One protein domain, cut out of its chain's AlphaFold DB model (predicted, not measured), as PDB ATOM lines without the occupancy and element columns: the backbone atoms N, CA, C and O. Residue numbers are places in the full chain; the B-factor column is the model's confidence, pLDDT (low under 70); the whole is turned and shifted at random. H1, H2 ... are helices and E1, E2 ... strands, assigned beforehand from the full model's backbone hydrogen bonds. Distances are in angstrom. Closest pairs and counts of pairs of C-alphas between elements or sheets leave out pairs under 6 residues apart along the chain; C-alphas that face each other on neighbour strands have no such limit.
ATOM      1  N   ALA A  44     129.390 135.722  89.242       95.12
ATOM      2  CA  ALA A  44     129.130 136.421  87.981       95.12
ATOM      3  C   ALA A  44     130.131 136.042  86.875       95.12
ATOM      4  O   ALA A  44     129.765 135.970  85.702       95.12
ATOM      5  N   ASP A  45     131.400 135.792  87.216       93.81
ATOM      6  CA  ASP A  45     132.380 135.275  86.251       93.81
ATOM      7  C   ASP A  45     132.018 133.857  85.805       93.81
ATOM      8  O   ASP A  45     132.178 133.508  84.634       93.81
ATOM      9  N   PHE A  46     131.527 133.047  86.746       93.19
ATOM     10  CA  PHE A  46     131.080 131.691  86.474       93.19
ATOM     11  C   PHE A  46     129.830 131.665  85.587       93.19
ATOM     12  O   PHE A  46     129.829 130.934  84.600       93.19
ATOM     13  N   ASP A  47     128.831 132.512  85.851       95.12
ATOM     14  CA  ASP A  47     127.641 132.653  85.003       95.12
ATOM     15  C   ASP A  47     128.016 132.990  83.549       95.12
ATOM     16  O   ASP A  47     127.615 132.292  82.615       95.12
ATOM     17  N   ARG A  48     128.894 133.984  83.342       94.62
ATOM     18  CA  ARG A  48     129.389 134.332  81.996       94.62
ATOM     19  C   ARG A  48     130.111 133.167  81.322       94.62
ATOM     20  O   ARG A  48     129.930 132.948  80.125       94.62
ATOM     21  N   ALA A  49     130.918 132.418  82.071       92.81
ATOM     22  CA  ALA A  49     131.614 131.251  81.542       92.81
ATOM     23  C   ALA A  49     130.641 130.135  81.136       92.81
ATOM     24  O   ALA A  49     130.812 129.560  80.066       92.81
ATOM     25  N   VAL A  50     129.617 129.852  81.949       93.12
ATOM     26  CA  VAL A  50     128.573 128.861  81.642       93.12
ATOM     27  C   VAL A  50     127.783 129.278  80.401       93.12
ATOM     28  O   VAL A  50     127.593 128.463  79.498       93.12
ATOM     29  N   ASN A  51     127.396 130.552  80.302       93.19
ATOM     30  CA  ASN A  51     126.678 131.082  79.141       93.19
ATOM     31  C   ASN A  51     127.480 130.947  77.837       93.19
ATOM     32  O   ASN A  51     126.908 130.638  76.792       93.19
ATOM     33  N   ALA A  52     128.809 131.072  77.891       94.56
ATOM     34  CA  ALA A  52     129.671 130.899  76.722       94.56
ATOM     35  C   ALA A  52     129.668 129.469  76.138       94.56
ATOM     36  O   ALA A  52     130.063 129.291  74.986       94.56
ATOM     37  N   PHE A  53     129.212 128.450  76.881       93.00
ATOM     38  CA  PHE A  53     129.043 127.097  76.335       93.00
ATOM     39  C   PHE A  53     127.812 126.957  75.424       93.00
ATOM     40  O   PHE A  53     127.716 125.961  74.706       93.00
ATOM     41  N   GLY A  54     126.871 127.908  75.455       93.69
ATOM     42  CA  GLY A  54     125.674 127.890  74.607       93.69
ATOM     43  C   GLY A  54     124.677 126.771  74.927       93.69
ATOM     44  O   GLY A  54     123.844 126.443  74.087       93.69
ATOM     45  N   TYR A  55     124.759 126.157  76.111       94.19
ATOM     46  CA  TYR A  55     123.770 125.170  76.545       94.19
ATOM     47  C   TYR A  55     122.489 125.851  77.035       94.19
ATOM     48  O   TYR A  55     122.531 126.906  77.678       94.19
ATOM     49  N   GLU A  56     121.351 125.220  76.755       92.88
ATOM     50  CA  GLU A  56     120.064 125.618  77.319       92.88
ATOM     51  C   GLU A  56     120.046 125.381  78.831       92.88
ATOM     52  O   GLU A  56     120.605 124.406  79.343       92.88
ATOM     53  N   GLU A  57     119.420 126.308  79.548       92.25
ATOM     54  CA  GLU A  57     119.197 126.176  80.979       92.25
ATOM     55  C   GLU A  57     117.998 125.280  81.240       92.25
ATOM     56  O   GLU A  57     116.959 125.415  80.597       92.25
ATOM     57  N   LEU A  58     118.140 124.392  82.220       89.75
ATOM     58  CA  LEU A  58     117.013 123.667  82.780       89.75
ATOM     59  C   LEU A  58     116.480 124.464  83.981       89.75
ATOM     60  O   LEU A  58     117.219 124.588  84.965       89.75
ATOM     61  N   PRO A  59     115.232 124.971  83.947       84.25
ATOM     62  CA  PRO A  59     114.626 125.618  85.104       84.25
ATOM     63  C   PRO A  59     114.658 124.693  86.320       84.25
ATOM     64  O   PRO A  59     114.303 123.515  86.236       84.25
ATOM     65  N   TYR A  60     115.104 125.208  87.464       76.12
ATOM     66  CA  TYR A  60     115.226 124.385  88.659       76.12
ATOM     67  C   TYR A  60     113.862 124.156  89.322       76.12
ATOM     68  O   TYR A  60     113.315 125.045  89.967       76.12
ATOM     69  N   VAL A  61     113.365 122.924  89.222       72.00
ATOM     70  CA  VAL A  61     112.160 122.412  89.909       72.00
ATOM     71  C   VAL A  61     112.504 121.257  90.864       72.00
ATOM     72  O   VAL A  61     111.735 120.326  91.078       72.00
ATOM     73  N   GLY A  62     113.714 121.274  91.431       69.00
ATOM     74  CA  GLY A  62     114.204 120.194  92.287       69.00
ATOM     75  C   GLY A  62     113.701 120.242  93.737       69.00
ATOM     76  O   GLY A  62     113.343 121.283  94.283       69.00
ATOM     77  N   ALA A  63     113.758 119.087  94.405       68.38
ATOM     78  CA  ALA A  63     113.304 118.913  95.788       68.38
ATOM     79  C   ALA A  63     114.291 119.392  96.870       68.38
ATOM     80  O   ALA A  63     113.929 119.402  98.039       68.38
ATOM     81  N   ALA A  64     115.527 119.761  96.529       75.38
ATOM     82  CA  ALA A  64     116.457 120.353  97.496       75.38
ATOM     83  C   ALA A  64     116.346 121.884  97.449       75.38
ATOM     84  O   ALA A  64     116.229 122.415  96.338       75.38
ATOM     85  N   PRO A  65     116.413 122.596  98.585       73.44
ATOM     86  CA  PRO A  65     116.442 124.054  98.577       73.44
ATOM     87  C   PRO A  65     117.671 124.562  97.810       73.44
ATOM     88  O   PRO A  65     118.720 123.903  97.750       73.44
ATOM     89  N   ARG A  66     117.477 125.684  97.116       82.56
ATOM     90  CA  ARG A  66     118.481 126.372  96.303       82.56
ATOM     91  C   ARG A  66     118.204 127.858  96.349       82.56
ATOM     92  O   ARG A  66     117.079 128.281  96.099       82.56
ATOM     93  N   THR A  67     119.257 128.631  96.536       86.81
ATOM     94  CA  THR A  67     119.222 130.086  96.442       86.81
ATOM     95  C   THR A  67     119.841 130.504  95.113       86.81
ATOM     96  O   THR A  67     120.953 130.075  94.789       86.81
ATOM     97  N   ASN A  68     119.128 131.308  94.317       91.50
ATOM     98  CA  ASN A  68     119.706 131.927  93.122       91.50
ATOM     99  C   ASN A  68     120.705 133.007  93.553       91.50
ATOM    100  O   ASN A  68     120.368 133.867  94.363       91.50
ATOM    101  N   VAL A  69     121.929 132.942  93.031       93.56
ATOM    102  CA  VAL A  69     122.986 133.918  93.327       93.56
ATOM    103  C   VAL A  69     123.036 134.977  92.233       93.56
ATOM    104  O   VAL A  69     123.005 136.170  92.519       93.56
ATOM    105  N   VAL A  70     123.138 134.541  90.974       95.00
ATOM    106  CA  VAL A  70     123.155 135.408  89.791       95.00
ATOM    107  C   VAL A  70     122.885 134.573  88.544       95.00
ATOM    108  O   VAL A  70     123.486 133.513  88.377       95.00
ATOM    109  N   GLY A  71     122.011 135.053  87.655       93.69
ATOM    110  CA  GLY A  71     121.727 134.386  86.382       93.69
ATOM    111  C   GLY A  71     121.376 132.908  86.578       93.69
ATOM    112  O   GLY A  71     120.438 132.581  87.303       93.69
ATOM    113  N   ARG A  72     122.181 132.025  85.979       93.25
ATOM    114  CA  ARG A  72     122.018 130.560  86.006       93.25
ATOM    115  C   ARG A  72     122.732 129.879  87.178       93.25
ATOM    116  O   ARG A  72     122.855 128.652  87.216       93.25
ATOM    117  N   VAL A  73     123.275 130.657  88.113       93.25
ATOM    118  CA  VAL A  73     124.106 130.171  89.219       93.25
ATOM    119  C   VAL A  73     123.290 130.124  90.501       93.25
ATOM    120  O   VAL A  73     122.789 131.137  90.987       93.25
ATOM    121  N   PHE A  74     123.212 128.928  91.077       92.62
ATOM    122  CA  PHE A  74     122.508 128.641  92.323       92.62
ATOM    123  C   PHE A  74     123.456 127.990  93.336       92.62
ATOM    124  O   PHE A  74     124.445 127.356  92.955       92.62
ATOM    125  N   THR A  75     123.131 128.084  94.627       89.50
ATOM    126  CA  THR A  75     123.833 127.343  95.689       89.50
ATOM    127  C   THR A  75     123.777 125.825  95.447       89.50
ATOM    128  O   THR A  75     122.822 125.283  94.884       89.50
ATOM    129  N   ALA A  76     124.843 125.098  95.813       81.25
ATOM    130  CA  ALA A  76     125.006 123.680  95.467       81.25
ATOM    131  C   ALA A  76     124.454 122.701  96.521       81.25
ATOM    132  O   ALA A  76     123.912 121.652  96.167       81.25
ATOM    133  N   ASN A  77     124.609 123.015  97.799       73.12
ATOM    134  CA  ASN A  77     124.107 122.240  98.923       73.12
ATOM    135  C   ASN A  77     123.835 123.213 100.068       73.12
ATOM    136  O   ASN A  77     124.666 124.081 100.326       73.12
ATOM    137  N   GLU A  78     122.698 123.050 100.731       73.12
ATOM    138  CA  GLU A  78     122.335 123.812 101.931       73.12
ATOM    139  C   GLU A  78     122.119 122.878 103.137       73.12
ATOM    140  O   GLU A  78     121.730 123.330 104.206       73.12
ATOM    141  N   SER A  79     122.399 121.572 102.989       72.50
ATOM    142  CA  SER A  79     122.433 120.629 104.113       72.50
ATOM    143  C   SER A  79     123.611 120.918 105.057       72.50
ATOM    144  O   SER A  79     124.617 121.486 104.613       72.50
ATOM    145  N   PRO A  80     123.526 120.489 106.332       78.56
ATOM    146  CA  PRO A  80     124.590 120.689 107.312       78.56
ATOM    147  C   PRO A  80     125.966 120.205 106.811       78.56
ATOM    148  O   PRO A  80     126.053 119.149 106.177       78.56
ATOM    149  N   PRO A  81     127.053 120.960 107.064       80.88
ATOM    150  CA  PRO A  81     128.375 120.691 106.486       80.88
ATOM    151  C   PRO A  81     129.049 119.418 107.021       80.88
ATOM    152  O   PRO A  81     130.016 118.943 106.431       80.88
ATOM    153  N   ASP A  82     128.565 118.880 108.137       83.25
ATOM    154  CA  ASP A  82     129.015 117.636 108.760       83.25
ATOM    155  C   ASP A  82     128.343 116.384 108.166       83.25
ATOM    156  O   ASP A  82     128.770 115.262 108.449       83.25
ATOM    157  N   GLN A  83     127.329 116.550 107.310       81.44
ATOM    158  CA  GLN A  83     126.637 115.440 106.661       81.44
ATOM    159  C   GLN A  83     127.226 115.109 105.288       81.44
ATOM    160  O   GLN A  83     127.494 115.975 104.453       81.44
ATOM    161  N   SER A  84     127.378 113.810 105.021       84.62
ATOM    162  CA  SER A  84     127.765 113.322 103.699       84.62
ATOM    163  C   SER A  84     126.556 113.269 102.766       84.62
ATOM    164  O   SER A  84     125.494 112.772 103.138       84.62
ATOM    165  N   ILE A  85     126.737 113.735 101.528       85.75
ATOM    166  CA  ILE A  85     125.734 113.622 100.469       85.75
ATOM    167  C   ILE A  85     125.951 112.288  99.734       85.75
ATOM    168  O   ILE A  85     127.022 112.093  99.153       85.75
ATOM    169  N   PRO A  86     124.959 111.378  99.700       90.38
ATOM    170  CA  PRO A  86     125.075 110.126  98.958       90.38
ATOM    171  C   PRO A  86     125.252 110.349  97.451       90.38
ATOM    172  O   PRO A  86     124.731 111.313  96.883       90.38
ATOM    173  N   PHE A  87     125.929 109.419  96.774       94.38
ATOM    174  CA  PHE A  87     126.014 109.431  95.313       94.38
ATOM    175  C   PHE A  87     124.626 109.321  94.675       94.38
ATOM    176  O   PHE A  87     123.827 108.461  95.039       94.38
ATOM    177  N   HIS A  88     124.361 110.173  93.689       93.75
ATOM    178  CA  HIS A  88     123.120 110.178  92.924       93.75
ATOM    179  C   HIS A  88     123.326 110.873  91.574       93.75
ATOM    180  O   HIS A  88     124.261 111.654  91.390       93.75
ATOM    181  N   HIS A  89     122.417 110.621  90.632       93.88
ATOM    182  CA  HIS A  89     122.244 111.487  89.469       93.88
ATOM    183  C   HIS A  89     121.377 112.688  89.858       93.88
ATOM    184  O   HIS A  89     120.394 112.547  90.590       93.88
ATOM    185  N   LYS A  90     121.730 113.887  89.384       90.62
ATOM    186  CA  LYS A  90     120.969 115.103  89.687       90.62
ATOM    187  C   LYS A  90     119.550 114.966  89.127       90.62
ATOM    188  O   LYS A  90     119.395 114.779  87.928       90.62
ATOM    189  N   MET A  91     118.546 115.090  90.001       89.00
ATOM    190  CA  MET A  91     117.125 114.953  89.646       89.00
ATOM    191  C   MET A  91     116.783 113.590  89.011       89.00
ATOM    192  O   MET A  91     115.981 113.524  88.092       89.00
ATOM    193  N   ALA A  92     117.384 112.499  89.509       90.81
ATOM    194  CA  ALA A  92     117.216 111.149  88.956       90.81
ATOM    195  C   ALA A  92     115.761 110.649  88.885       90.81
ATOM    196  O   ALA A  92     115.469 109.772  88.082       90.81
ATOM    197  N   GLN A  93     114.879 111.168  89.742       88.62
ATOM    198  CA  GLN A  93     113.463 110.800  89.798       88.62
ATOM    199  C   GLN A  93     112.543 111.806  89.092       88.62
ATOM    200  O   GLN A  93     111.335 111.644  89.165       88.62
ATOM    201  N   ALA A  94     113.083 112.852  88.457       85.88
ATOM    202  CA  ALA A  94     112.275 113.810  87.707       85.88
ATOM    203  C   ALA A  94     112.155 113.376  86.234       85.88
ATOM    204  O   ALA A  94     113.140 112.894  85.668       85.88
ATOM    205  N   PRO A  95     111.011 113.620  85.568       86.12
ATOM    206  CA  PRO A  95     110.815 113.283  84.157       86.12
ATOM    207  C   PRO A  95     111.751 114.084  83.249       86.12
ATOM    208  O   PRO A  95     112.194 113.595  82.213       86.12
ATOM    209  N   THR A  96     112.087 115.311  83.657       88.56
ATOM    210  CA  THR A  96     113.096 116.145  82.999       88.56
ATOM    211  C   THR A  96     114.271 116.364  83.944       88.56
ATOM    212  O   THR A  96     114.123 116.938  85.023       88.56
ATOM    213  N   PHE A  97     115.456 115.929  83.525       91.12
ATOM    214  CA  PHE A  97     116.692 115.998  84.302       91.12
ATOM    215  C   PHE A  97     117.821 116.641  83.481       91.12
ATOM    216  O   PHE A  97     117.803 116.606  82.247       91.12
ATOM    217  N   PRO A  98     118.824 117.258  84.133       92.00
ATOM    218  CA  PRO A  98     119.873 117.969  83.419       92.00
ATOM    219  C   PRO A  98     120.793 117.005  82.666       92.00
ATOM    220  O   PRO A  98     121.331 116.058  83.236       92.00
ATOM    221  N   SER A  99     121.059 117.301  81.389       93.62
ATOM    222  CA  SER A  99     122.046 116.545  80.600       93.62
ATOM    223  C   SER A  99     123.495 116.845  81.001       93.62
ATOM    224  O   SER A  99     124.396 116.058  80.711       93.62
ATOM    225  N   LYS A 100     123.738 118.011  81.613       92.56
ATOM    226  CA  LYS A 100     125.054 118.511  82.033       92.56
ATOM    227  C   LYS A 100     124.899 119.315  83.312       92.56
ATOM    228  O   LYS A 100     123.877 119.961  83.522       92.56
ATOM    229  N   LEU A 101     125.939 119.300  84.135       92.56
ATOM    230  CA  LEU A 101     126.000 120.068  85.367       92.56
ATOM    231  C   LEU A 101     127.381 120.710  85.474       92.56
ATOM    232  O   LEU A 101     128.390 120.061  85.194       92.56
ATOM    233  N   PHE A 102     127.417 121.976  85.872       93.69
ATOM    234  CA  PHE A 102     128.655 122.697  86.137       93.69
ATOM    235  C   PHE A 102     128.778 122.937  87.637       93.69
ATOM    236  O   PHE A 102     127.808 123.327  88.286       93.69
ATOM    237  N   PHE A 103     129.976 122.727  88.173       92.38
ATOM    238  CA  PHE A 103     130.304 123.024  89.562       92.38
ATOM    239  C   PHE A 103     131.388 124.091  89.626       92.38
ATOM    240  O   PHE A 103     132.302 124.125  88.799       92.38
ATOM    241  N   PHE A 104     131.284 124.944  90.637       91.12
ATOM    242  CA  PHE A 104     132.222 126.016  90.914       91.12
ATOM    243  C   PHE A 104     132.261 126.279  92.417       91.12
ATOM    244  O   PHE A 104     131.235 126.198  93.090       91.12
ATOM    245  N   TRP A 105     133.447 126.599  92.925       89.25
ATOM    246  CA  TRP A 105     133.643 127.091  94.281       89.25
ATOM    247  C   TRP A 105     134.191 128.517  94.210       89.25
ATOM    248  O   TRP A 105     135.238 128.767  93.613       89.25
ATOM    249  N   GLU A 106     133.475 129.458  94.820       90.06
ATOM    250  CA  GLU A 106     133.956 130.836  94.979       90.06
ATOM    251  C   GLU A 106     134.962 130.941  96.130       90.06
ATOM    252  O   GLU A 106     135.973 131.639  96.040       90.06
ATOM    253  N   VAL A 107     134.707 130.175  97.192       87.38
ATOM    254  CA  VAL A 107     135.547 130.071  98.384       87.38
ATOM    255  C   VAL A 107     136.015 128.628  98.522       87.38
ATOM    256  O   VAL A 107     135.210 127.700  98.486       87.38
ATOM    257  N   GLU A 108     137.325 128.434  98.662       87.31
ATOM    258  CA  GLU A 108     137.916 127.115  98.902       87.31
ATOM    259  C   GLU A 108     137.578 126.629 100.320       87.31
ATOM    260  O   GLU A 108     137.663 127.386 101.292       87.31
ATOM    261  N   ALA A 109     137.187 125.359 100.442       86.75
ATOM    262  CA  ALA A 109     136.939 124.744 101.738       86.75
ATOM    263  C   ALA A 109     138.249 124.626 102.533       86.75
ATOM    264  O   ALA A 109     139.287 124.254 101.990       86.75
ATOM    265  N   LYS A 110     138.203 124.906 103.841       88.25
ATOM    266  CA  LYS A 110     139.380 124.767 104.721       88.25
ATOM    267  C   LYS A 110     139.840 123.310 104.849       88.25
ATOM    268  O   LYS A 110     141.035 123.049 104.952       88.25
ATOM    269  N   SER A 111     138.890 122.379 104.869       88.44
ATOM    270  CA  SER A 111     139.108 120.931 104.873       88.44
ATOM    271  C   SER A 111     137.842 120.219 104.406       88.44
ATOM    272  O   SER A 111     136.742 120.678 104.722       88.44
ATOM    273  N   GLY A 112     137.989 119.084 103.721       87.88
ATOM    274  CA  GLY A 112     136.858 118.379 103.117       87.88
ATOM    275  C   GLY A 112     136.177 119.221 102.035       87.88
ATOM    276  O   GLY A 112     136.819 120.035 101.370       87.88
ATOM    277  N   GLY A 113     134.861 119.058 101.881       85.75
ATOM    278  CA  GLY A 113     134.062 119.846 100.938       85.75
ATOM    279  C   GLY A 113     134.309 119.504  99.467       85.75
ATOM    280  O   GLY A 113     133.802 120.199  98.585       85.75
ATOM    281  N   GLU A 114     135.071 118.444  99.176       90.06
ATOM    282  CA  GLU A 114     135.182 117.949  97.814       90.06
ATOM    283  C   GLU A 114     133.809 117.504  97.293       90.06
ATOM    284  O   GLU A 114     132.913 117.121  98.045       90.06
ATOM    285  N   THR A 115     133.646 117.523  95.972       90.56
ATOM    286  CA  THR A 115     132.484 116.939  95.291       90.56
ATOM    287  C   THR A 115     132.953 115.695  94.538       90.56
ATOM    288  O   THR A 115     133.405 115.816  93.396       90.56
ATOM    289  N   PRO A 116     132.928 114.498  95.158       91.81
ATOM    290  CA  PRO A 116     133.323 113.270  94.485       91.81
ATOM    291  C   PRO A 116     132.422 112.992  93.279       91.81
ATOM    292  O   PRO A 116     131.200 113.107  93.362       91.81
ATOM    293  N   ILE A 117     133.022 112.589  92.160       93.25
ATOM    294  CA  ILE A 117     132.305 112.208  90.937       93.25
ATOM    295  C   ILE A 117     132.705 110.781  90.570       93.25
ATOM    296  O   ILE A 117     133.888 110.443  90.569       93.25
ATOM    297  N   VAL A 118     131.713 109.958  90.232       94.56
ATOM    298  CA  VAL A 118     131.894 108.569  89.799       94.56
ATOM    299  C   VAL A 118     131.187 108.331  88.467       94.56
ATOM    300  O   VAL A 118     130.129 108.897  88.197       94.56
ATOM    301  N   LEU A 119     131.778 107.491  87.617       95.88
ATOM    302  CA  LEU A 119     131.199 107.112  86.330       95.88
ATOM    303  C   LEU A 119     130.132 106.029  86.530       95.88
ATOM    304  O   LEU A 119     130.452 104.888  86.861       95.88
ATOM    305  N   SER A 120     128.863 106.370  86.300       96.50
ATOM    306  CA  SER A 120     127.729 105.471  86.568       96.50
ATOM    307  C   SER A 120     127.757 104.174  85.756       96.50
ATOM    308  O   SER A 120     127.467 103.112  86.298       96.50
ATOM    309  N   HIS A 121     128.178 104.218  84.488       96.12
ATOM    310  CA  HIS A 121     128.298 103.017  83.649       96.12
ATOM    311  C   HIS A 121     129.339 102.025  84.189       96.12
ATOM    312  O   HIS A 121     129.155 100.817  84.074       96.12
ATOM    313  N   TYR A 122     130.406 102.523  84.817       97.00
ATOM    314  CA  TYR A 122     131.415 101.672  85.442       97.00
ATOM    315  C   TYR A 122     130.865 101.016  86.713       97.00
ATOM    316  O   TYR A 122     131.102  99.834  86.950       97.00
ATOM    317  N   VAL A 123     130.069 101.754  87.499       97.62
ATOM    318  CA  VAL A 123     129.337 101.186  88.643       97.62
ATOM    319  C   VAL A 123     128.370 100.102  88.169       97.62
ATOM    320  O   VAL A 123     128.393  99.008  88.722       97.62
ATOM    321  N   TYR A 124     127.587 100.359  87.115       97.69
ATOM    322  CA  TYR A 124     126.683  99.366  86.526       97.69
ATOM    323  C   TYR A 124     127.427  98.084  86.135       97.69
ATOM    324  O   TYR A 124     127.036  97.007  86.572       97.69
ATOM    325  N   GLN A 125     128.530  98.198  85.386       98.12
ATOM    326  CA  GLN A 125     129.347  97.045  84.991       98.12
ATOM    327  C   GLN A 125     129.839  96.259  86.211       98.12
ATOM    328  O   GLN A 125     129.607  95.060  86.306       98.12
ATOM    329  N   LYS A 126     130.428  96.938  87.203       98.31
ATOM    330  CA  LYS A 126     130.936  96.281  88.418       98.31
ATOM    331  C   LYS A 126     129.846  95.600  89.243       98.31
ATOM    332  O   LYS A 126     130.102  94.546  89.821       98.31
ATOM    333  N   VAL A 127     128.657  96.193  89.330       98.00
ATOM    334  CA  VAL A 127     127.523  95.601  90.053       98.00
ATOM    335  C   VAL A 127     126.961  94.412  89.278       98.00
ATOM    336  O   VAL A 127     126.700  93.386  89.896       98.00
ATOM    337  N   LYS A 128     126.842  94.505  87.949       98.25
ATOM    338  CA  LYS A 128     126.384  93.408  87.087       98.25
ATOM    339  C   LYS A 128     127.325  92.209  87.127       98.25
ATOM    340  O   LYS A 128     126.854  91.091  87.289       98.25
ATOM    341  N   ASP A 129     128.633  92.446  87.059       98.50
ATOM    342  CA  ASP A 129     129.645  91.388  87.142       98.50
ATOM    343  C   ASP A 129     129.600  90.665  88.497       98.50
ATOM    344  O   ASP A 129     129.808  89.457  88.575       98.50
ATOM    345  N   LYS A 130     129.338  91.407  89.580       98.62
ATOM    346  CA  LYS A 130     129.364  90.874  90.948       98.62
ATOM    347  C   LYS A 130     128.031  90.266  91.396       98.62
ATOM    348  O   LYS A 130     128.034  89.330  92.188       98.62
ATOM    349  N   PHE A 131     126.909  90.811  90.930       98.44
ATOM    350  CA  PHE A 131     125.555  90.456  91.361       98.44
ATOM    351  C   PHE A 131     124.583  90.406  90.162       98.44
ATOM    352  O   PHE A 131     123.643  91.204  90.094       98.44
ATOM    353  N   PRO A 132     124.786  89.486  89.203       98.25
ATOM    354  CA  PRO A 132     124.028  89.468  87.951       98.25
ATOM    355  C   PRO A 132     122.520  89.274  88.160       98.25
ATOM    356  O   PRO A 132     121.732  90.018  87.583       98.25
TER     357      PRO A 132
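This is residues 44 to 132 of the 182 residues of the protein "Hypothetical protein" of Miscanthus lutarioriparius (UniProt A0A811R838). With little regular structure, this is a loose body of long winding loops, from which residues 121 to 132, mostly H2, stick out as an arm; H1 and the short strand E1 lie at the far end from it. The printed part has 89 residues, with H1, E1 and H2 in that order, mostly helix by class, though only 22 residues are in named elements. It is loose, with a radius of gyration of the C-alphas of 15.6 A and spans of 47 by 33 by 24 A.

Start at H2, residues 120 to 130, which is apart from H1, residues 44 to 51, and from E1, residues 68 to 70. The closest C-alphas of H1 and E1 are those of Ala 44 and Val 70, 6.3 A apart. E1 pairs with no named strand, but residues 73 to 74 pair with it, antiparallel. In H1 and H2 every O i to N i+4 pair is within hydrogen-bond range.

Find C-alpha 120 at (127.729, 105.471, 86.568); H2 runs 15.3 A to C-alpha 130 at (129.364, 90.874, 90.948). H1 spans 10.6 A from C-alpha 44 at (129.130, 136.421, 87.981), and E1 5.9 A.

The C-alphas of Ala 44 and Pro 132, the two farthest apart, are 47.2 A apart. Both links are long, 16 and 49 residues, and the printed part has no cut. Look for low confidence at residues 62 to 63, under 70.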